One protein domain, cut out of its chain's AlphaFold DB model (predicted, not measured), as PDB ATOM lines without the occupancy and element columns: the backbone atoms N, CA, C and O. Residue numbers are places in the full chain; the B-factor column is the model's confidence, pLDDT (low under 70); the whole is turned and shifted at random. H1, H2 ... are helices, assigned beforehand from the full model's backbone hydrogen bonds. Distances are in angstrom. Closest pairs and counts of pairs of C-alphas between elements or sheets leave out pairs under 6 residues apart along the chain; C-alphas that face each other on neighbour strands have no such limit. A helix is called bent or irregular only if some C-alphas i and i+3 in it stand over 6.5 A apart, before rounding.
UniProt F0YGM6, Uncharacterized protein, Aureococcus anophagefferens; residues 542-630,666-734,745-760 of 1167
ATOM      1  N   GLN A 542      -0.369  50.707  25.406       94.00
ATOM      2  CA  GLN A 542      -1.086  51.483  26.419       94.00
ATOM      3  C   GLN A 542      -0.599  51.127  27.827       94.00
ATOM      4  O   GLN A 542      -0.306  52.018  28.622       94.00
ATOM      5  N   ARG A 543      -0.418  49.838  28.135       96.12
ATOM      6  CA  ARG A 543       0.145  49.378  29.417       96.12
ATOM      7  C   ARG A 543       1.574  49.885  29.622       96.12
ATOM      8  O   ARG A 543       1.892  50.357  30.711       96.12
ATOM      9  N   SER A 544       2.406  49.876  28.578       95.12
ATOM     10  CA  SER A 544       3.748  50.471  28.592       95.12
ATOM     11  C   SER A 544       3.713  51.980  28.847       95.12
ATOM     12  O   SER A 544       4.613  52.499  29.506       95.12
ATOM     13  N   GLN A 545       2.722  52.695  28.310       95.06
ATOM     14  CA  GLN A 545       2.572  54.135  28.511       95.06
ATOM     15  C   GLN A 545       2.083  54.452  29.928       95.06
ATOM     16  O   GLN A 545       2.706  55.259  30.612       95.06
ATOM     17  N   ASN A 546       1.046  53.759  30.404       94.62
ATOM     18  CA  ASN A 546       0.536  53.883  31.769       94.62
ATOM     19  C   ASN A 546       1.647  53.595  32.796       94.62
ATOM     20  O   ASN A 546       1.873  54.396  33.700       94.62
ATOM     21  N   LEU A 547       2.407  52.507  32.610       94.81
ATOM     22  CA  LEU A 547       3.516  52.141  33.495       94.81
ATOM     23  C   LEU A 547       4.641  53.191  33.478       94.81
ATOM     24  O   LEU A 547       5.184  53.525  34.529       94.81
ATOM     25  N   ALA A 548       4.962  53.772  32.316       93.88
ATOM     26  CA  ALA A 548       5.920  54.874  32.234       93.88
ATOM     27  C   ALA A 548       5.419  56.148  32.945       93.88
ATOM     28  O   ALA A 548       6.213  56.815  33.608       93.88
ATOM     29  N   ILE A 549       4.123  56.469  32.848       95.25
ATOM     30  CA  ILE A 549       3.506  57.634  33.505       95.25
ATOM     31  C   ILE A 549       3.514  57.475  35.029       95.25
ATOM     32  O   ILE A 549       3.970  58.383  35.718       95.25
ATOM     33  N   THR A 550       3.084  56.326  35.561       94.75
ATOM     34  CA  THR A 550       3.110  56.058  37.011       94.75
ATOM     35  C   THR A 550       4.528  56.093  37.576       94.75
ATOM     36  O   THR A 550       4.751  56.600  38.674       94.75
ATOM     37  N   ILE A 551       5.502  55.549  36.842       95.50
ATOM     38  CA  ILE A 551       6.836  55.295  37.391       95.50
ATOM     39  C   ILE A 551       7.813  56.448  37.145       95.50
ATOM     40  O   ILE A 551       8.737  56.614  37.933       95.50
ATOM     41  N   ALA A 552       7.622  57.306  36.137       93.50
ATOM     42  CA  ALA A 552       8.528  58.436  35.907       93.50
ATOM     43  C   ALA A 552       8.655  59.417  37.104       93.50
ATOM     44  O   ALA A 552       9.788  59.806  37.397       93.50
ATOM     45  N   PRO A 553       7.585  59.802  37.835       92.50
ATOM     46  CA  PRO A 553       7.701  60.611  39.054       92.50
ATOM     47  C   PRO A 553       8.487  59.898  40.162       92.50
ATOM     48  O   PRO A 553       9.377  60.487  40.769       92.50
ATOM     49  N   LEU A 554       8.211  58.608  40.368       91.50
ATOM     50  CA  LEU A 554       8.883  57.779  41.369       91.50
ATOM     51  C   LEU A 554      10.365  57.587  41.042       91.50
ATOM     52  O   LEU A 554      11.213  57.794  41.899       91.50
ATOM     53  N   ALA A 555      10.700  57.273  39.790       89.31
ATOM     54  CA  ALA A 555      12.079  57.144  39.339       89.31
ATOM     55  C   ALA A 555      12.858  58.456  39.527       89.31
ATOM     56  O   ALA A 555      14.011  58.404  39.941       89.31
ATOM     57  N   ARG A 556      12.246  59.635  39.315       89.56
ATOM     58  CA  ARG A 556      12.881  60.939  39.613       89.56
ATOM     59  C   ARG A 556      13.231  61.118  41.095       89.56
ATOM     60  O   ARG A 556      14.225  61.776  41.377       89.56
ATOM     61  N   ALA A 557      12.477  60.519  42.020       86.38
ATOM     62  CA  ALA A 557      12.821  60.510  43.447       86.38
ATOM     63  C   ALA A 557      14.031  59.604  43.783       86.38
ATOM     64  O   ALA A 557      14.567  59.698  44.883       86.38
ATOM     65  N   TYR A 558      14.481  58.775  42.831       85.25
ATOM     66  CA  TYR A 558      15.683  57.937  42.896       85.25
ATOM     67  C   TYR A 558      16.630  58.236  41.708       85.25
ATOM     68  O   TYR A 558      16.963  57.348  40.920       85.25
ATOM     69  N   ASP A 559      17.019  59.505  41.530       86.19
ATOM     70  CA  ASP A 559      17.958  59.995  40.495       86.19
ATOM     71  C   ASP A 559      17.592  59.660  39.027       86.19
ATOM     72  O   ASP A 559      18.437  59.645  38.132       86.19
ATOM     73  N   GLY A 560      16.316  59.388  38.750       86.88
ATOM     74  CA  GLY A 560      15.826  58.940  37.441       86.88
ATOM     75  C   GLY A 560      16.039  57.446  37.163       86.88
ATOM     76  O   GLY A 560      15.771  56.990  36.051       86.88
ATOM     77  N   SER A 561      16.512  56.667  38.141       88.31
ATOM     78  CA  SER A 561      16.901  55.269  37.961       88.31
ATOM     79  C   SER A 561      15.785  54.289  38.333       88.31
ATOM     80  O   SER A 561      15.482  54.054  39.504       88.31
ATOM     81  N   PHE A 562      15.227  53.621  37.318       89.06
ATOM     82  CA  PHE A 562      14.291  52.501  37.495       89.06
ATOM     83  C   PHE A 562      14.895  51.342  38.306       89.06
ATOM     84  O   PHE A 562      14.167  50.647  39.011       89.06
ATOM     85  N   VAL A 563      16.220  51.149  38.231       86.94
ATOM     86  CA  VAL A 563      16.936  50.130  39.013       86.94
ATOM     87  C   VAL A 563      17.014  50.541  40.480       86.94
ATOM     88  O   VAL A 563      16.722  49.723  41.342       86.94
ATOM     89  N   ALA A 564      17.325  51.807  40.783       85.81
ATOM     90  CA  ALA A 564      17.360  52.293  42.163       85.81
ATOM     91  C   ALA A 564      15.976  52.209  42.830       85.81
ATOM     92  O   ALA A 564      15.873  51.707  43.948       85.81
ATOM     93  N   LEU A 565      14.910  52.583  42.111       90.75
ATOM     94  CA  LEU A 565      13.527  52.391  42.557       90.75
ATOM     95  C   LEU A 565      13.215  50.907  42.835       90.75
ATOM     96  O   LEU A 565      12.727  50.578  43.914       90.75
ATOM     97  N   ALA A 566      13.524  49.999  41.900       90.06
ATOM     98  CA  ALA A 566      13.304  48.562  42.091       90.06
ATOM     99  C   ALA A 566      14.102  48.002  43.286       90.06
ATOM    100  O   ALA A 566      13.562  47.232  44.079       90.06
ATOM    101  N   CYS A 567      15.352  48.437  43.475       87.12
ATOM    102  CA  CYS A 567      16.186  48.043  44.609       87.12
ATOM    103  C   CYS A 567      15.716  48.631  45.952       87.12
ATOM    104  O   CYS A 567      15.877  47.976  46.980       87.12
ATOM    105  N   ALA A 568      15.120  49.824  45.978       86.62
ATOM    106  CA  ALA A 568      14.550  50.400  47.196       86.62
ATOM    107  C   ALA A 568      13.284  49.646  47.637       86.62
ATOM    108  O   ALA A 568      13.185  49.225  48.791       86.62
ATOM    109  N   LEU A 569      12.382  49.360  46.688       87.25
ATOM    110  CA  LEU A 569      11.224  48.476  46.893       87.25
ATOM    111  C   LEU A 569      11.666  47.077  47.356       87.25
ATOM    112  O   LEU A 569      11.064  46.493  48.256       87.25
ATOM    113  N   ALA A 570      12.760  46.555  46.788       85.62
ATOM    114  CA  ALA A 570      13.357  45.286  47.194       85.62
ATOM    115  C   ALA A 570      13.850  45.293  48.639       85.62
ATOM    116  O   ALA A 570      13.668  44.301  49.346       85.62
ATOM    117  N   ARG A 571      14.479  46.382  49.087       82.50
ATOM    118  CA  ARG A 571      15.147  46.441  50.391       82.50
ATOM    119  C   ARG A 571      14.219  46.740  51.565       82.50
ATOM    120  O   ARG A 571      14.646  46.503  52.689       82.50
ATOM    121  N   LEU A 572      12.999  47.242  51.334       68.31
ATOM    122  CA  LEU A 572      12.150  47.833  52.389       68.31
ATOM    123  C   LEU A 572      12.884  48.915  53.209       68.31
ATOM    124  O   LEU A 572      12.523  49.198  54.348       68.31
ATOM    125  N   THR A 573      13.918  49.536  52.632       56.03
ATOM    126  CA  THR A 573      14.542  50.730  53.209       56.03
ATOM    127  C   THR A 573      13.466  51.787  53.391       56.03
ATOM    128  O   THR A 573      12.722  52.037  52.440       56.03
ATOM    129  N   ALA A 574      13.391  52.367  54.596       48.34
ATOM    130  CA  ALA A 574      12.408  53.385  54.958       48.34
ATOM    131  C   ALA A 574      12.242  54.387  53.811       48.34
ATOM    132  O   ALA A 574      13.242  54.869  53.270       48.34
ATOM    133  N   ALA A 575      10.990  54.604  53.394       50.41
ATOM    134  CA  ALA A 575      10.685  55.267  52.132       50.41
ATOM    135  C   ALA A 575      11.437  56.607  52.026       50.41
ATOM    136  O   ALA A 575      11.501  57.340  53.017       50.41
ATOM    137  N   PRO A 576      12.008  56.952  50.853       52.47
ATOM    138  CA  PRO A 576      12.643  58.251  50.681       52.47
ATOM    139  C   PRO A 576      11.618  59.336  51.042       52.47
ATOM    140  O   PRO A 576      10.446  59.187  50.677       52.47
ATOM    141  N   PRO A 577      12.020  60.419  51.734       54.72
ATOM    142  CA  PRO A 577      11.116  61.305  52.483       54.72
ATOM    143  C   PRO A 577      10.287  62.264  51.598       54.72
ATOM    144  O   PRO A 577      10.112  63.436  51.923       54.72
ATOM    145  N   ARG A 578       9.864  61.801  50.415       64.94
ATOM    146  CA  ARG A 578       9.228  62.558  49.326       64.94
ATOM    147  C   ARG A 578       8.228  61.749  48.486       64.94
ATOM    148  O   ARG A 578       7.642  62.322  47.573       64.94
ATOM    149  N   VAL A 579       8.050  60.450  48.743       82.19
ATOM    150  CA  VAL A 579       7.059  59.621  48.034       82.19
ATOM    151  C   VAL A 579       5.790  59.524  48.881       82.19
ATOM    152  O   VAL A 579       5.865  59.111  50.036       82.19
ATOM    153  N   SER A 580       4.637  59.910  48.327       90.94
ATOM    154  CA  SER A 580       3.355  59.843  49.046       90.94
ATOM    155  C   SER A 580       2.766  58.427  49.055       90.94
ATOM    156  O   SER A 580       3.088  57.597  48.201       90.94
ATOM    157  N   ILE A 581       1.855  58.158  49.996       90.38
ATOM    158  CA  ILE A 581       1.112  56.887  50.056       90.38
ATOM    159  C   ILE A 581       0.343  56.667  48.745       90.38
ATOM    160  O   ILE A 581       0.484  55.611  48.137       90.38
ATOM    161  N   GLU A 582      -0.330  57.699  48.224       92.38
ATOM    162  CA  GLU A 582      -1.017  57.678  46.921       92.38
ATOM    163  C   GLU A 582      -0.095  57.239  45.767       92.38
ATOM    164  O   GLU A 582      -0.506  56.492  44.878       92.38
ATOM    165  N   GLN A 583       1.174  57.669  45.763       91.62
ATOM    166  CA  GLN A 583       2.148  57.263  44.746       91.62
ATOM    167  C   GLN A 583       2.569  55.795  44.908       91.62
ATOM    168  O   GLN A 583       2.764  55.111  43.902       91.62
ATOM    169  N   LEU A 584       2.669  55.286  46.141       91.00
ATOM    170  CA  LEU A 584       2.917  53.863  46.407       91.00
ATOM    171  C   LEU A 584       1.702  52.991  46.068       91.00
ATOM    172  O   LEU A 584       1.882  51.891  45.553       91.00
ATOM    173  N   GLU A 585       0.479  53.473  46.279       93.31
ATOM    174  CA  GLU A 585      -0.752  52.786  45.869       93.31
ATOM    175  C   GLU A 585      -0.935  52.791  44.348       93.31
ATOM    176  O   GLU A 585      -1.244  51.757  43.755       93.31
ATOM    177  N   THR A 586      -0.636  53.913  43.687       93.94
ATOM    178  CA  THR A 586      -0.610  53.986  42.218       93.94
ATOM    179  C   THR A 586       0.449  53.032  41.657       93.94
ATOM    180  O   THR A 586       0.184  52.307  40.699       93.94
ATOM    181  N   LEU A 587       1.633  52.959  42.281       94.81
ATOM    182  CA  LEU A 587       2.665  51.976  41.938       94.81
ATOM    183  C   LEU A 587       2.191  50.536  42.175       94.81
ATOM    184  O   LEU A 587       2.445  49.683  41.332       94.81
ATOM    185  N   ARG A 588       1.491  50.265  43.283       94.25
ATOM    186  CA  ARG A 588       0.936  48.947  43.636       94.25
ATOM    187  C   ARG A 588      -0.048  48.463  42.573       94.25
ATOM    188  O   ARG A 588       0.095  47.344  42.090       94.25
ATOM    189  N   ALA A 589      -0.961  49.327  42.128       93.88
ATOM    190  CA  ALA A 589      -1.863  49.051  41.006       93.88
ATOM    191  C   ALA A 589      -1.125  48.916  39.655       93.88
ATOM    192  O   ALA A 589      -1.549  48.168  38.771       93.88
ATOM    193  N   ALA A 590       0.004  49.610  39.486       94.56
ATOM    194  CA  ALA A 590       0.841  49.525  38.292       94.56
ATOM    195  C   ALA A 590       1.857  48.365  38.303       94.56
ATOM    196  O   ALA A 590       2.492  48.139  37.273       94.56
ATOM    197  N   MET A 591       2.019  47.613  39.401       95.94
ATOM    198  CA  MET A 591       3.019  46.540  39.487       95.94
ATOM    199  C   MET A 591       2.876  45.545  38.319       95.94
ATOM    200  O   MET A 591       1.754  45.189  37.938       95.94
ATOM    201  N   PRO A 592       3.993  45.096  37.714       95.94
ATOM    202  CA  PRO A 592       3.924  44.215  36.561       95.94
ATOM    203  C   PRO A 592       3.447  42.816  36.953       95.94
ATOM    204  O   PRO A 592       3.905  42.241  37.946       95.94
ATOM    205  N   THR A 593       2.540  42.259  36.155       96.06
ATOM    206  CA  THR A 593       1.944  40.942  36.399       96.06
ATOM    207  C   THR A 593       2.977  39.821  36.219       96.06
ATOM    208  O   THR A 593       4.004  40.020  35.560       96.06
ATOM    209  N   PRO A 594       2.739  38.606  36.754       95.06
ATOM    210  CA  PRO A 594       3.626  37.463  36.528       95.06
ATOM    211  C   PRO A 594       3.878  37.165  35.043       95.06
ATOM    212  O   PRO A 594       4.976  36.740  34.688       95.06
ATOM    213  N   ASP A 595       2.902  37.425  34.172       95.12
ATOM    214  CA  ASP A 595       3.020  37.172  32.735       95.12
ATOM    215  C   ASP A 595       3.714  38.311  31.982       95.12
ATOM    216  O   ASP A 595       4.518  38.039  31.097       95.12
ATOM    217  N   GLU A 596       3.545  39.569  32.400       95.94
ATOM    218  CA  GLU A 596       4.377  40.685  31.921       95.94
ATOM    219  C   GLU A 596       5.850  40.481  32.293       95.94
ATOM    220  O   GLU A 596       6.740  40.647  31.457       95.94
ATOM    221  N   LYS A 597       6.107  40.038  33.531       96.31
ATOM    222  CA  LYS A 597       7.436  39.646  34.018       96.31
ATOM    223  C   LYS A 597       8.037  38.528  33.162       96.31
ATOM    224  O   LYS A 597       9.171  38.665  32.704       96.31
ATOM    225  N   ARG A 598       7.281  37.455  32.891       94.88
ATOM    226  CA  ARG A 598       7.698  36.349  32.003       94.88
ATOM    227  C   ARG A 598       7.963  36.817  30.571       94.88
ATOM    228  O   ARG A 598       8.956  36.398  29.984       94.88
ATOM    229  N   LEU A 599       7.114  37.682  30.017       95.00
ATOM    230  CA  LEU A 599       7.198  38.151  28.633       95.00
ATOM    231  C   LEU A 599       8.408  39.070  28.409       95.00
ATOM    232  O   LEU A 599       9.170  38.860  27.463       95.00
ATOM    233  N   VAL A 600       8.630  40.039  29.308       94.25
ATOM    234  CA  VAL A 600       9.815  40.916  29.298       94.25
ATOM    235  C   VAL A 600      11.087  40.108  29.537       94.25
ATOM    236  O   VAL A 600      12.054  40.280  28.796       94.25
ATOM    237  N   ALA A 601      11.076  39.173  30.493       92.31
ATOM    238  CA  ALA A 601      12.193  38.260  30.693       92.31
ATOM    239  C   ALA A 601      12.499  37.467  29.414       92.31
ATOM    240  O   ALA A 601      13.614  37.575  28.906       92.31
ATOM    241  N   SER A 602      11.529  36.728  28.855       92.44
ATOM    242  CA  SER A 602      11.732  35.915  27.644       92.44
ATOM    243  C   SER A 602      12.295  36.761  26.511       92.44
ATOM    244  O   SER A 602      13.358  36.437  26.007       92.44
ATOM    245  N   ARG A 603      11.702  37.920  26.191       91.00
ATOM    246  CA  ARG A 603      12.211  38.808  25.127       91.00
ATOM    247  C   ARG A 603      13.667  39.248  25.330       91.00
ATOM    248  O   ARG A 603      14.388  39.340  24.339       91.00
ATOM    249  N   VAL A 604      14.122  39.477  26.565       90.69
ATOM    250  CA  VAL A 604      15.541  39.773  26.855       90.69
ATOM    251  C   VAL A 604      16.418  38.522  26.727       90.69
ATOM    252  O   VAL A 604      17.477  38.581  26.104       90.69
ATOM    253  N   TYR A 605      15.987  37.381  27.271       89.88
ATOM    254  CA  TYR A 605      16.719  36.112  27.171       89.88
ATOM    255  C   TYR A 605      16.845  35.633  25.717       89.88
ATOM    256  O   TYR A 605      17.944  35.297  25.277       89.88
ATOM    257  N   ASP A 606      15.752  35.673  24.961       87.88
ATOM    258  CA  ASP A 606      15.668  35.348  23.542       87.88
ATOM    259  C   ASP A 606      16.472  36.344  22.701       87.88
ATOM    260  O   ASP A 606      17.234  35.921  21.835       87.88
ATOM    261  N   GLY A 607      16.375  37.651  22.977       86.00
ATOM    262  CA  GLY A 607      17.163  38.682  22.296       86.00
ATOM    263  C   GLY A 607      18.671  38.464  22.449       86.00
ATOM    264  O   GLY A 607      19.396  38.435  21.457       86.00
ATOM    265  N   VAL A 608      19.141  38.209  23.675       86.50
ATOM    266  CA  VAL A 608      20.557  37.905  23.962       86.50
ATOM    267  C   VAL A 608      20.982  36.528  23.421       86.50
ATOM    268  O   VAL A 608      22.155  36.342  23.100       86.50
ATOM    269  N   ALA A 609      20.062  35.567  23.283       84.12
ATOM    270  CA  ALA A 609      20.346  34.248  22.709       84.12
ATOM    271  C   ALA A 609      20.395  34.232  21.168       84.12
ATOM    272  O   ALA A 609      21.125  33.417  20.599       84.12
ATOM    273  N   HIS A 610      19.637  35.109  20.499       84.25
ATOM    274  CA  HIS A 610      19.576  35.209  19.034       84.25
ATOM    275  C   HIS A 610      20.507  36.280  18.446       84.25
ATOM    276  O   HIS A 610      20.805  36.217  17.252       84.25
ATOM    277  N   ALA A 611      20.982  37.234  19.251       81.88
ATOM    278  CA  ALA A 611      21.979  38.214  18.831       81.88
ATOM    279  C   ALA A 611      23.245  37.526  18.291       81.88
ATOM    280  O   ALA A 611      23.838  36.646  18.925       81.88
ATOM    281  N   SER A 612      23.671  37.931  17.095       85.94
ATOM    282  CA  SER A 612      24.868  37.394  16.452       85.94
ATOM    283  C   SER A 612      26.136  37.786  17.213       85.94
ATOM    284  O   SER A 612      26.172  38.792  17.918       85.94
ATOM    285  N   ALA A 613      27.226  37.033  17.023       81.12
ATOM    286  CA  ALA A 613      28.513  37.353  17.651       81.12
ATOM    287  C   ALA A 613      28.953  38.809  17.386       81.12
ATOM    288  O   ALA A 613      29.425  39.468  18.302       81.12
ATOM    289  N   LEU A 614      28.697  39.336  16.181       83.44
ATOM    290  CA  LEU A 614      28.995  40.723  15.815       83.44
ATOM    291  C   LEU A 614      28.146  41.744  16.597       83.44
ATOM    292  O   LEU A 614      28.645  42.806  16.955       83.44
ATOM    293  N   GLU A 615      26.873  41.447  16.863       80.75
ATOM    294  CA  GLU A 615      26.003  42.300  17.686       80.75
ATOM    295  C   GLU A 615      26.415  42.250  19.161       80.75
ATOM    296  O   GLU A 615      26.459  43.289  19.814       80.75
ATOM    297  N   LEU A 616      26.807  41.078  19.670       79.50
ATOM    298  CA  LEU A 616      27.347  40.942  21.026       79.50
ATOM    299  C   LEU A 616      28.696  41.669  21.181       79.50
ATOM    300  O   LEU A 616      28.903  42.368  22.168       79.50
ATOM    301  N   ASP A 617      29.593  41.570  20.197       81.31
ATOM    302  CA  ASP A 617      30.866  42.303  20.186       81.31
ATOM    303  C   ASP A 617      30.640  43.830  20.103       81.31
ATOM    304  O   ASP A 617      31.349  44.595  20.760       81.31
ATOM    305  N   ARG A 618      29.610  44.288  19.371       80.12
ATOM    306  CA  ARG A 618      29.184  45.703  19.335       80.12
ATOM    307  C   ARG A 618      28.612  46.188  20.671       80.12
ATOM    308  O   ARG A 618      28.959  47.287  21.091       80.12
ATOM    309  N   LEU A 619      27.784  45.388  21.346       74.12
ATOM    310  CA  LEU A 619      27.230  45.719  22.667       74.12
ATOM    311  C   LEU A 619      28.328  45.797  23.745       74.12
ATOM    312  O   LEU A 619      28.339  46.735  24.539       74.12
ATOM    313  N   ASP A 620      29.300  44.874  23.734       78.06
ATOM    314  CA  ASP A 620      30.497  44.956  24.595       78.06
ATOM    315  C   ASP A 620      31.292  46.245  24.308       78.06
ATOM    316  O   ASP A 620      31.663  46.976  25.227       78.06
ATOM    317  N   ALA A 621      31.507  46.577  23.028       76.75
ATOM    318  CA  ALA A 621      32.218  47.792  22.629       76.75
ATOM    319  C   ALA A 621      31.479  49.085  23.027       76.75
ATOM    320  O   ALA A 621      32.125  50.046  23.445       76.75
ATOM    321  N   ALA A 622      30.145  49.118  22.959       70.19
ATOM    322  CA  ALA A 622      29.328  50.248  23.413       70.19
ATOM    323  C   ALA A 622      29.396  50.435  24.944       70.19
ATOM    324  O   ALA A 622      29.565  51.558  25.433       70.19
ATOM    325  N   LEU A 623      29.367  49.333  25.702       71.31
ATOM    326  CA  LEU A 623      29.553  49.329  27.157       71.31
ATOM    327  C   LEU A 623      30.965  49.800  27.562       71.31
ATOM    328  O   LEU A 623      31.135  50.536  28.534       71.31
ATOM    329  N   ILE A 624      31.991  49.417  26.798       75.31
ATOM    330  CA  ILE A 624      33.369  49.890  26.993       75.31
ATOM    331  C   ILE A 624      33.483  51.383  26.640       75.31
ATOM    332  O   ILE A 624      34.059  52.149  27.410       75.31
ATOM    333  N   LYS A 625      32.890  51.833  25.525       72.94
ATOM    334  CA  LYS A 625      32.894  53.242  25.085       72.94
ATOM    335  C   LYS A 625      32.225  54.165  26.108       72.94
ATOM    336  O   LYS A 625      32.757  55.236  26.392       72.94
ATOM    337  N   THR A 626      31.106  53.746  26.700       62.47
ATOM    338  CA  THR A 626      30.424  54.508  27.763       62.47
ATOM    339  C   THR A 626      31.244  54.569  29.054       62.47
ATOM    340  O   THR A 626      31.400  55.660  29.599       62.47
ATOM    341  N   LYS A 627      31.861  53.461  29.496       60.91
ATOM    342  CA  LYS A 627      32.769  53.451  30.666       60.91
ATOM    343  C   LYS A 627      34.080  54.222  30.464       60.91
ATOM    344  O   LYS A 627      34.645  54.707  31.436       60.91
ATOM    345  N   LEU A 628      34.579  54.349  29.233       65.25
ATOM    346  CA  LEU A 628      35.750  55.184  28.930       65.25
ATOM    347  C   LEU A 628      35.381  56.671  28.806       65.25
ATOM    348  O   LEU A 628      36.156  57.530  29.219       65.25
ATOM    349  N   GLY A 629      34.184  56.985  28.298       57.25
ATOM    350  CA  GLY A 629      33.690  58.360  28.175       57.25
ATOM    351  C   GLY A 629      33.542  59.098  29.512       57.25
ATOM    352  O   GLY A 629      33.701  60.317  29.552       57.25
ATOM    353  N   THR A 630      33.299  58.379  30.612       44.75
ATOM    354  CA  THR A 630      33.224  58.945  31.970       44.75
ATOM    355  C   THR A 630      34.585  59.129  32.657       44.75
ATOM    356  O   THR A 630      34.640  59.774  33.700       44.75
ATOM    357  N   HIS A 666      28.833  52.926  45.083       31.06
ATOM    358  CA  HIS A 666      28.084  51.847  45.724       31.06
ATOM    359  C   HIS A 666      26.903  51.330  44.887       31.06
ATOM    360  O   HIS A 666      26.662  50.127  44.866       31.06
ATOM    361  N   CYS A 667      26.180  52.178  44.152       32.88
ATOM    362  CA  CYS A 667      25.116  51.736  43.242       32.88
ATOM    363  C   CYS A 667      25.664  51.031  41.990       32.88
ATOM    364  O   CYS A 667      25.079  50.039  41.549       32.88
ATOM    365  N   GLU A 668      26.795  51.478  41.438       37.22
ATOM    366  CA  GLU A 668      27.493  50.763  40.366       37.22
ATOM    367  C   GLU A 668      28.098  49.451  40.879       37.22
ATOM    368  O   GLU A 668      27.932  48.430  40.214       37.22
ATOM    369  N   ASP A 669      28.677  49.426  42.082       31.50
ATOM    370  CA  ASP A 669      29.106  48.200  42.763       31.50
ATOM    371  C   ASP A 669      27.923  47.276  43.061       31.50
ATOM    372  O   ASP A 669      28.091  46.071  42.982       31.50
ATOM    373  N   ILE A 670      26.712  47.776  43.333       35.72
ATOM    374  CA  ILE A 670      25.511  46.939  43.491       35.72
ATOM    375  C   ILE A 670      25.055  46.365  42.144       35.72
ATOM    376  O   ILE A 670      24.683  45.198  42.094       35.72
ATOM    377  N   VAL A 671      25.125  47.111  41.036       36.78
ATOM    378  CA  VAL A 671      24.814  46.576  39.693       36.78
ATOM    379  C   VAL A 671      25.891  45.588  39.223       36.78
ATOM    380  O   VAL A 671      25.582  44.553  38.628       36.78
ATOM    381  N   VAL A 672      27.161  45.851  39.533       36.09
ATOM    382  CA  VAL A 672      28.284  44.953  39.244       36.09
ATOM    383  C   VAL A 672      28.248  43.725  40.157       36.09
ATOM    384  O   VAL A 672      28.413  42.617  39.655       36.09
ATOM    385  N   ALA A 673      27.958  43.860  41.451       34.03
ATOM    386  CA  ALA A 673      27.813  42.750  42.393       34.03
ATOM    387  C   ALA A 673      26.520  41.958  42.174       34.03
ATOM    388  O   ALA A 673      26.527  40.753  42.387       34.03
ATOM    389  N   ALA A 674      25.448  42.562  41.653       35.44
ATOM    390  CA  ALA A 674      24.301  41.825  41.124       35.44
ATOM    391  C   ALA A 674      24.726  40.954  39.931       35.44
ATOM    392  O   ALA A 674      24.428  39.762  39.896       35.44
ATOM    393  N   ALA A 675      25.515  41.505  39.000       36.12
ATOM    394  CA  ALA A 675      26.078  40.736  37.891       36.12
ATOM    395  C   ALA A 675      27.073  39.646  38.350       36.12
ATOM    396  O   ALA A 675      27.112  38.581  37.737       36.12
ATOM    397  N   HIS A 676      27.836  39.858  39.432       34.41
ATOM    398  CA  HIS A 676      28.751  38.854  40.003       34.41
ATOM    399  C   HIS A 676      28.039  37.832  40.911       34.41
ATOM    400  O   HIS A 676      28.455  36.680  40.970       34.41
ATOM    401  N   GLY A 677      26.930  38.195  41.560       33.06
ATOM    402  CA  GLY A 677      26.057  37.283  42.306       33.06
ATOM    403  C   GLY A 677      25.239  36.386  41.375       33.06
ATOM    404  O   GLY A 677      25.133  35.184  41.599       33.06
ATOM    405  N   ALA A 678      24.768  36.926  40.248       32.66
ATOM    406  CA  ALA A 678      24.270  36.113  39.142       32.66
ATOM    407  C   ALA A 678      25.382  35.216  38.563       32.66
ATOM    408  O   ALA A 678      25.131  34.060  38.215       32.66
ATOM    409  N   ALA A 679      26.625  35.712  38.493       31.56
ATOM    410  CA  ALA A 679      27.758  34.913  38.041       31.56
ATOM    411  C   ALA A 679      28.106  33.767  39.008       31.56
ATOM    412  O   ALA A 679      28.363  32.675  38.518       31.56
ATOM    413  N   SER A 680      28.045  33.945  40.335       29.48
ATOM    414  CA  SER A 680      28.418  32.898  41.306       29.48
ATOM    415  C   SER A 680      27.556  31.635  41.183       29.48
ATOM    416  O   SER A 680      28.087  30.524  41.198       29.48
ATOM    417  N   VAL A 681      26.249  31.789  40.940       32.56
ATOM    418  CA  VAL A 681      25.348  30.665  40.632       32.56
ATOM    419  C   VAL A 681      25.689  30.054  39.266       32.56
ATOM    420  O   VAL A 681      25.787  28.833  39.131       32.56
ATOM    421  N   ILE A 682      25.937  30.886  38.247       31.97
ATOM    422  CA  ILE A 682      26.243  30.442  36.876       31.97
ATOM    423  C   ILE A 682      27.634  29.778  36.761       31.97
ATOM    424  O   ILE A 682      27.817  28.910  35.903       31.97
ATOM    425  N   HIS A 683      28.593  30.091  37.638       32.31
ATOM    426  CA  HIS A 683      29.928  29.472  37.697       32.31
ATOM    427  C   HIS A 683      29.885  27.959  37.970       32.31
ATOM    428  O   HIS A 683      30.842  27.254  37.660       32.31
ATOM    429  N   THR A 684      28.763  27.434  38.472       31.81
ATOM    430  CA  THR A 684      28.541  25.983  38.608       31.81
ATOM    431  C   THR A 684      28.298  25.267  37.268       31.81
ATOM    432  O   THR A 684      28.387  24.041  37.207       31.81
ATOM    433  N   VAL A 685      28.011  26.007  36.183       35.09
ATOM    434  CA  VAL A 685      27.627  25.460  34.862       35.09
ATOM    435  C   VAL A 685      28.427  26.056  33.689       35.09
ATOM    436  O   VAL A 685      28.601  25.380  32.672       35.09
ATOM    437  N   LEU A 686      28.931  27.294  33.786       30.55
ATOM    438  CA  LEU A 686      29.657  27.982  32.707       30.55
ATOM    439  C   LEU A 686      30.987  28.607  33.178       30.55
ATOM    440  O   LEU A 686      31.060  29.094  34.306       30.55
ATOM    441  N   PRO A 687      32.019  28.678  32.306       46.12
ATOM    442  CA  PRO A 687      33.279  29.366  32.608       46.12
ATOM    443  C   PRO A 687      33.068  30.835  33.016       46.12
ATOM    444  O   PRO A 687      32.174  31.486  32.458       46.12
ATOM    445  N   PRO A 688      33.893  31.381  33.930       44.59
ATOM    446  CA  PRO A 688      33.635  32.671  34.565       44.59
ATOM    447  C   PRO A 688      33.529  33.827  33.570       44.59
ATOM    448  O   PRO A 688      32.549  34.570  33.609       44.59
ATOM    449  N   ASP A 689      34.441  33.903  32.599       60.91
ATOM    450  CA  ASP A 689      34.440  34.945  31.563       60.91
ATOM    451  C   ASP A 689      33.122  34.978  30.778       60.91
ATOM    452  O   ASP A 689      32.619  36.042  30.423       60.91
ATOM    453  N   ARG A 690      32.518  33.805  30.538       57.84
ATOM    454  CA  ARG A 690      31.256  33.682  29.803       57.84
ATOM    455  C   ARG A 690      30.053  34.095  30.648       57.84
ATOM    456  O   ARG A 690      29.114  34.658  30.090       57.84
ATOM    457  N   ALA A 691      30.076  33.846  31.958       62.66
ATOM    458  CA  ALA A 691      29.039  34.313  32.877       62.66
ATOM    459  C   ALA A 691      29.044  35.850  32.957       62.66
ATOM    460  O   ALA A 691      28.038  36.491  32.652       62.66
ATOM    461  N   THR A 692      30.209  36.438  33.247       69.25
ATOM    462  CA  THR A 692      30.396  37.891  33.358       69.25
ATOM    463  C   THR A 692      30.102  38.605  32.038       69.25
ATOM    464  O   THR A 692      29.429  39.636  32.032       69.25
ATOM    465  N   ARG A 693      30.533  38.043  30.896       71.69
ATOM    466  CA  ARG A 693      30.206  38.582  29.569       71.69
ATOM    467  C   ARG A 693      28.701  38.544  29.295       71.69
ATOM    468  O   ARG A 693      28.139  39.544  28.866       71.69
ATOM    469  N   LEU A 694      28.020  37.433  29.581       70.44
ATOM    470  CA  LEU A 694      26.583  37.316  29.316       70.44
ATOM    471  C   LEU A 694      25.743  38.232  30.227       70.44
ATOM    472  O   LEU A 694      24.744  38.778  29.765       70.44
ATOM    473  N   ALA A 695      26.174  38.485  31.467       72.00
ATOM    474  CA  ALA A 695      25.559  39.491  32.337       72.00
ATOM    475  C   ALA A 695      25.720  40.924  31.786       72.00
ATOM    476  O   ALA A 695      24.741  41.667  31.713       72.00
ATOM    477  N   ARG A 696      26.921  41.295  31.309       71.88
ATOM    478  CA  ARG A 696      27.170  42.588  30.632       71.88
ATOM    479  C   ARG A 696      26.295  42.775  29.392       71.88
ATOM    480  O   ARG A 696      25.737  43.848  29.197       71.88
ATOM    481  N   LEU A 697      26.139  41.723  28.586       73.12
ATOM    482  CA  LEU A 697      25.335  41.753  27.362       73.12
ATOM    483  C   LEU A 697      23.831  41.906  27.649       73.12
ATOM    484  O   LEU A 697      23.164  42.650  26.933       73.12
ATOM    485  N   ARG A 698      23.304  41.299  28.727       80.19
ATOM    486  CA  ARG A 698      21.938  41.597  29.208       80.19
ATOM    487  C   ARG A 698      21.799  43.060  29.623       80.19
ATOM    488  O   ARG A 698      20.837  43.703  29.221       80.19
ATOM    489  N   ALA A 699      22.751  43.589  30.395       71.81
ATOM    490  CA  ALA A 699      22.709  44.975  30.858       71.81
ATOM    491  C   ALA A 699      22.721  45.977  29.688       71.81
ATOM    492  O   ALA A 699      21.917  46.903  29.684       71.81
ATOM    493  N   ALA A 700      23.557  45.752  28.667       69.56
ATOM    494  CA  ALA A 700      23.577  46.563  27.447       69.56
ATOM    495  C   ALA A 700      22.260  46.449  26.649       69.56
ATOM    496  O   ALA A 700      21.667  47.460  26.289       69.56
ATOM    497  N   PHE A 701      21.731  45.234  26.454       78.81
ATOM    498  CA  PHE A 701      20.437  45.029  25.786       78.81
ATOM    499  C   PHE A 701      19.288  45.763  26.505       78.81
ATOM    500  O   PHE A 701      18.471  46.428  25.870       78.81
ATOM    501  N   VAL A 702      19.245  45.695  27.837       81.06
ATOM    502  CA  VAL A 702      18.258  46.399  28.676       81.06
ATOM    503  C   VAL A 702      18.454  47.917  28.632       81.06
ATOM    504  O   VAL A 702      17.470  48.659  28.606       81.06
ATOM    505  N   ALA A 703      19.700  48.396  28.590       71.56
ATOM    506  CA  ALA A 703      20.012  49.817  28.473       71.56
ATOM    507  C   ALA A 703      19.572  50.405  27.123       71.56
ATOM    508  O   ALA A 703      18.985  51.488  27.117       71.56
ATOM    509  N   ASP A 704      19.769  49.679  26.019       74.44
ATOM    510  CA  ASP A 704      19.644  50.238  24.668       74.44
ATOM    511  C   ASP A 704      18.339  49.866  23.939       74.44
ATOM    512  O   ASP A 704      17.902  50.626  23.079       74.44
ATOM    513  N   GLN A 705      17.714  48.715  24.231       84.25
ATOM    514  CA  GLN A 705      16.618  48.165  23.404       84.25
ATOM    515  C   GLN A 705      15.219  48.210  24.046       84.25
ATOM    516  O   GLN A 705      14.225  48.245  23.323       84.25
ATOM    517  N   LEU A 706      15.114  48.198  25.380       87.69
ATOM    518  CA  LEU A 706      13.820  48.188  26.080       87.69
ATOM    519  C   LEU A 706      13.210  49.591  26.229       87.69
ATOM    520  O   LEU A 706      13.927  50.576  26.420       87.69
ATOM    521  N   ALA A 707      11.877  49.685  26.252       90.69
ATOM    522  CA  ALA A 707      11.186  50.912  26.652       90.69
ATOM    523  C   ALA A 707      11.410  51.213  28.155       90.69
ATOM    524  O   ALA A 707      11.633  50.287  28.936       90.69
ATOM    525  N   PRO A 708      11.312  52.475  28.629       88.56
ATOM    526  CA  PRO A 708      11.541  52.816  30.043       88.56
ATOM    527  C   PRO A 708      10.701  51.994  31.039       88.56
ATOM    528  O   PRO A 708      11.210  51.544  32.062       88.56
ATOM    529  N   ALA A 709       9.441  51.723  30.688       91.31
ATOM    530  CA  ALA A 709       8.545  50.842  31.435       91.31
ATOM    531  C   ALA A 709       9.075  49.397  31.533       91.31
ATOM    532  O   ALA A 709       9.076  48.796  32.603       91.31
ATOM    533  N   GLU A 710       9.589  48.850  30.434       94.56
ATOM    534  CA  GLU A 710      10.142  47.493  30.364       94.56
ATOM    535  C   GLU A 710      11.473  47.370  31.113       94.56
ATOM    536  O   GLU A 710      11.730  46.332  31.718       94.56
ATOM    537  N   LYS A 711      12.281  48.440  31.163       93.75
ATOM    538  CA  LYS A 711      13.477  48.504  32.026       93.75
ATOM    539  C   LYS A 711      13.106  48.371  33.502       93.75
ATOM    540  O   LYS A 711      13.805  47.672  34.231       93.75
ATOM    541  N   PHE A 712      11.990  48.971  33.935       94.69
ATOM    542  CA  PHE A 712      11.460  48.744  35.280       94.69
ATOM    543  C   PHE A 712      10.977  47.301  35.474       94.69
ATOM    544  O   PHE A 712      11.388  46.668  36.443       94.69
ATOM    545  N   VAL A 713      10.178  46.739  34.554       95.06
ATOM    546  CA  VAL A 713       9.725  45.334  34.668       95.06
ATOM    547  C   VAL A 713      10.911  44.370  34.757       95.06
ATOM    548  O   VAL A 713      10.915  43.484  35.608       95.06
ATOM    549  N   PHE A 714      11.949  44.571  33.944       95.25
ATOM    550  CA  PHE A 714      13.165  43.764  33.998       95.25
ATOM    551  C   PHE A 714      13.929  43.941  35.324       95.25
ATOM    552  O   PHE A 714      14.343  42.952  35.925       95.25
ATOM    553  N   ALA A 715      14.063  45.173  35.830       91.50
ATOM    554  CA  ALA A 715      14.696  45.434  37.125       91.50
ATOM    555  C   ALA A 715      13.935  44.779  38.296       91.50
ATOM    556  O   ALA A 715      14.562  44.226  39.197       91.50
ATOM    557  N   VAL A 716      12.598  44.775  38.256       93.44
ATOM    558  CA  VAL A 716      11.729  44.062  39.210       93.44
ATOM    559  C   VAL A 716      11.964  42.546  39.144       93.44
ATOM    560  O   VAL A 716      12.087  41.913  40.191       93.44
ATOM    561  N   VAL A 717      12.092  41.963  37.944       94.06
ATOM    562  CA  VAL A 717      12.390  40.527  37.762       94.06
ATOM    563  C   VAL A 717      13.767  40.148  38.312       94.06
ATOM    564  O   VAL A 717      13.871  39.179  39.059       94.06
ATOM    565  N   GLU A 718      14.819  40.902  37.986       92.19
ATOM    566  CA  GLU A 718      16.171  40.627  38.496       92.19
ATOM    567  C   GLU A 718      16.257  40.831  40.021       92.19
ATOM    568  O   GLU A 718      16.892  40.030  40.708       92.19
ATOM    569  N   CYS A 719      15.556  41.823  40.586       88.25
ATOM    570  CA  CYS A 719      15.451  41.990  42.040       88.25
ATOM    571  C   CYS A 719      14.736  40.802  42.712       88.25
ATOM    572  O   CYS A 719      15.197  40.323  43.747       88.25
ATOM    573  N   GLU A 720      13.645  40.286  42.137       91.06
ATOM    574  CA  GLU A 720      12.957  39.098  42.671       91.06
ATOM    575  C   GLU A 720      13.806  37.826  42.545       91.06
ATOM    576  O   GLU A 720      13.855  37.041  43.491       91.06
ATOM    577  N   ALA A 721      14.540  37.649  41.443       87.69
ATOM    578  CA  ALA A 721      15.473  36.536  41.265       87.69
ATOM    579  C   ALA A 721      16.627  36.574  42.285       87.69
ATOM    580  O   ALA A 721      16.991  35.543  42.858       87.69
ATOM    581  N   GLN A 722      17.171  37.760  42.571       83.31
ATOM    582  CA  GLN A 722      18.195  37.950  43.601       83.31
ATOM    583  C   GLN A 722      17.637  37.683  45.004       83.31
ATOM    584  O   GLN A 722      18.229  36.907  45.753       83.31
ATOM    585  N   LEU A 723      16.472  38.243  45.355       82.25
ATOM    586  CA  LEU A 723      15.829  37.998  46.652       82.25
ATOM    587  C   LEU A 723      15.480  36.515  46.860       82.25
ATOM    588  O   LEU A 723      15.684  35.997  47.957       82.25
ATOM    589  N   ALA A 724      15.026  35.813  45.817       83.75
ATOM    590  CA  ALA A 724      14.801  34.369  45.857       83.75
ATOM    591  C   ALA A 724      16.110  33.577  46.026       83.75
ATOM    592  O   ALA A 724      16.134  32.586  46.754       83.75
ATOM    593  N   THR A 725      17.208  34.034  45.415       82.19
ATOM    594  CA  THR A 725      18.538  33.422  45.574       82.19
ATOM    595  C   THR A 725      19.050  33.582  47.009       82.19
ATOM    596  O   THR A 725      19.456  32.595  47.615       82.19
ATOM    597  N   PHE A 726      18.950  34.780  47.602       74.88
ATOM    598  CA  PHE A 726      19.291  34.996  49.015       74.88
ATOM    599  C   PHE A 726      18.404  34.161  49.951       74.88
ATOM    600  O   PHE A 726      18.922  33.465  50.824       74.88
ATOM    601  N   ALA A 727      17.083  34.146  49.740       74.12
ATOM    602  CA  ALA A 727      16.163  33.324  50.531       74.12
ATOM    603  C   ALA A 727      16.464  31.815  50.416       74.12
ATOM    604  O   ALA A 727      16.328  31.088  51.395       74.12
ATOM    605  N   GLY A 728      16.937  31.351  49.254       75.44
ATOM    606  CA  GLY A 728      17.383  29.974  49.030       75.44
ATOM    607  C   GLY A 728      18.691  29.584  49.732       75.44
ATOM    608  O   GLY A 728      19.021  28.401  49.745       75.44
ATOM    609  N   THR A 729      19.422  30.543  50.318       57.03
ATOM    610  CA  THR A 729      20.592  30.282  51.184       57.03
ATOM    611  C   THR A 729      20.261  30.263  52.680       57.03
ATOM    612  O   THR A 729      21.106  29.873  53.485       57.03
ATOM    613  N   ALA A 730      19.032  30.628  53.062       42.69
ATOM    614  CA  ALA A 730      18.509  30.362  54.400       42.69
ATOM    615  C   ALA A 730      18.201  28.859  54.584       42.69
ATOM    616  O   ALA A 730      18.272  28.068  53.641       42.69
ATOM    617  N   THR A 731      17.864  28.453  55.811       43.59
ATOM    618  CA  THR A 731      17.607  27.045  56.160       43.59
ATOM    619  C   THR A 731      16.533  26.399  55.267       43.59
ATOM    620  O   THR A 731      15.581  27.067  54.847       43.59
ATOM    621  N   PRO A 732      16.653  25.091  54.956       44.56
ATOM    622  CA  PRO A 732      15.847  24.434  53.921       44.56
ATOM    623  C   PRO A 732      14.332  24.476  54.172       44.56
ATOM    624  O   PRO A 732      13.561  24.418  53.214       44.56
ATOM    625  N   ASP A 733      13.904  24.647  55.422       39.22
ATOM    626  CA  ASP A 733      12.497  24.797  55.808       39.22
ATOM    627  C   ASP A 733      11.852  26.046  55.171       39.22
ATOM    628  O   ASP A 733      10.714  25.999  54.696       39.22
ATOM    629  N   CYS A 734      12.605  27.146  55.035       36.09
ATOM    630  CA  CYS A 734      12.159  28.344  54.314       36.09
ATOM    631  C   CYS A 734      12.012  28.086  52.801       36.09
ATOM    632  O   CYS A 734      11.094  28.601  52.158       36.09
ATOM    633  N   LEU A 745       7.341  38.676  45.161       82.62
ATOM    634  CA  LEU A 745       7.876  39.075  46.466       82.62
ATOM    635  C   LEU A 745       8.100  40.593  46.624       82.62
ATOM    636  O   LEU A 745       8.130  41.084  47.751       82.62
ATOM    637  N   LEU A 746       8.181  41.360  45.530       83.88
ATOM    638  CA  LEU A 746       8.141  42.827  45.595       83.88
ATOM    639  C   LEU A 746       6.736  43.382  45.840       83.88
ATOM    640  O   LEU A 746       6.604  44.397  46.514       83.88
ATOM    641  N   SER A 747       5.689  42.718  45.347       84.31
ATOM    642  CA  SER A 747       4.303  43.113  45.621       84.31
ATOM    643  C   SER A 747       3.957  42.886  47.087       84.31
ATOM    644  O   SER A 747       3.433  43.790  47.713       84.31
ATOM    645  N   SER A 748       4.310  41.741  47.682       85.88
ATOM    646  CA  SER A 748       4.047  41.514  49.113       85.88
ATOM    647  C   SER A 748       4.857  42.445  50.028       85.88
ATOM    648  O   SER A 748       4.381  42.814  51.100       85.88
ATOM    649  N   ARG A 749       6.045  42.892  49.594       86.25
ATOM    650  CA  ARG A 749       6.812  43.952  50.272       86.25
ATOM    651  C   ARG A 749       6.172  45.334  50.107       86.25
ATOM    652  O   ARG A 749       6.053  46.048  51.096       86.25
ATOM    653  N   LEU A 750       5.708  45.696  48.912       85.44
ATOM    654  CA  LEU A 750       4.999  46.959  48.674       85.44
ATOM    655  C   LEU A 750       3.661  47.016  49.428       85.44
ATOM    656  O   LEU A 750       3.362  48.027  50.051       85.44
ATOM    657  N   ASP A 751       2.907  45.918  49.457       85.69
ATOM    658  CA  ASP A 751       1.689  45.765  50.257       85.69
ATOM    659  C   ASP A 751       1.969  45.981  51.753       85.69
ATOM    660  O   ASP A 751       1.249  46.735  52.410       85.69
ATOM    661  N   ALA A 752       3.041  45.383  52.287       82.38
ATOM    662  CA  ALA A 752       3.463  45.589  53.673       82.38
ATOM    663  C   ALA A 752       3.905  47.040  53.944       82.38
ATOM    664  O   ALA A 752       3.573  47.586  54.992       82.38
ATOM    665  N   LEU A 753       4.605  47.680  52.999       79.38
ATOM    666  CA  LEU A 753       5.041  49.077  53.103       79.38
ATOM    667  C   LEU A 753       3.852  50.051  53.095       79.38
ATOM    668  O   LEU A 753       3.778  50.919  53.958       79.38
ATOM    669  N   VAL A 754       2.902  49.883  52.170       85.81
ATOM    670  CA  VAL A 754       1.660  50.677  52.114       85.81
ATOM    671  C   VAL A 754       0.837  50.476  53.390       85.81
ATOM    672  O   VAL A 754       0.395  51.451  53.985       85.81
ATOM    673  N   THR A 755       0.704  49.233  53.868       84.38
ATOM    674  CA  THR A 755      -0.015  48.929  55.121       84.38
ATOM    675  C   THR A 755       0.668  49.553  56.345       84.38
ATOM    676  O   THR A 755      -0.017  50.036  57.240       84.38
ATOM    677  N   ALA A 756       2.005  49.581  56.392       77.44
ATOM    678  CA  ALA A 756       2.752  50.200  57.486       77.44
ATOM    679  C   ALA A 756       2.694  51.738  57.458       77.44
ATOM    680  O   ALA A 756       2.677  52.358  58.518       77.44
ATOM    681  N   LEU A 757       2.652  52.349  56.269       79.25
ATOM    682  CA  LEU A 757       2.546  53.802  56.106       79.25
ATOM    683  C   LEU A 757       1.118  54.319  56.329       79.25
ATOM    684  O   LEU A 757       0.960  55.375  56.920       79.25
ATOM    685  N   GLY A 758       0.089  53.570  55.917       76.19
ATOM    686  CA  GLY A 758      -1.318  53.897  56.189       76.19
ATOM    687  C   GLY A 758      -1.774  53.607  57.628       76.19
ATOM    688  O   GLY A 758      -2.923  53.864  57.975       76.19
ATOM    689  N   ALA A 759      -0.896  53.060  58.472       78.38
ATOM    690  CA  ALA A 759      -1.143  52.825  59.890       78.38
ATOM    691  C   ALA A 759      -0.565  53.974  60.740       78.38
ATOM    692  O   ALA A 759       0.322  53.748  61.563       78.38
ATOM    693  N   ASP A 760      -1.074  55.200  60.551       49.41
ATOM    694  CA  ASP A 760      -0.542  56.449  61.139       49.41
ATOM    695  C   ASP A 760      -0.198  56.349  62.642       49.41
ATOM    696  O   ASP A 760       0.849  56.825  63.090       49.41
TER     697      ASP A 760
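Overview. This is residues 542 to 630, 666 to 734 and 745 to 760 of the 1167 residues of an uncharacterized protein of Aureococcus anophagefferens (UniProt F0YGM6). Crossed helices gather round the long helix H8 in the middle, with H1, H2, H3 and H9 on one side of it and H5, H6 and H7 on the other; H4 crosses H8 and reaches H7. Residues 624 to 630 and 727 to 734 stick out. The printed part has 174 residues with nine named helices, H1 to H9 in chain order, and no named strand: all helix. It is compact, with a radius of gyration of the C-alphas of 17.1 A and spans of 54 by 41 by 33 A.

Along the chain. Find C-alpha 542 at (-1.086, 51.483, 26.419), where H1 begins; it runs to 556 and is only just irregular, C-alphas 550 and 553 being 6.8 A apart. Next come H2, 562 to 571, H3, 581 to 590, H4, 594 to 610, and H5, 613 to 629. Then find H6, 666 to 682, H7, 688 to 704, H8, 708 to 727 and 28.7 A long, and H9, 745 to 757, ending at (2.546, 53.802, 56.106).

Arrangement. H8 is the hub, touching six helices. H2 runs the same way at a shallow tilt of 29 degrees, C-alphas 562 and 712 closest at 5.2 A. H4, with 596 to 601 alone, touches H8 about perpendicular at 83 degrees, C-alphas 597 and 713 closest at 6.2 A. H1 touches H3, C-alphas 547 and 590 closest at 6.1 A; H3 touches H9, 581 and 754 at 6.6 A. H7 touches H5, 700 and 619 at 6.1 A, and H6, 691 and 679 at 5.4 A. O i to N i+4 pairs are within hydrogen-bond range throughout, except in H1, 9 of 11, and H6, 12 of 13.

Size, cuts and confidence. C-alphas 614 and 760 are farthest apart, 56.3 A. The cuts span 16.3 A from C-alpha 630 to 666 and 14.0 A from 734 to 745. Of the links printed whole, none is long. Mean pLDDT of H6 is 34.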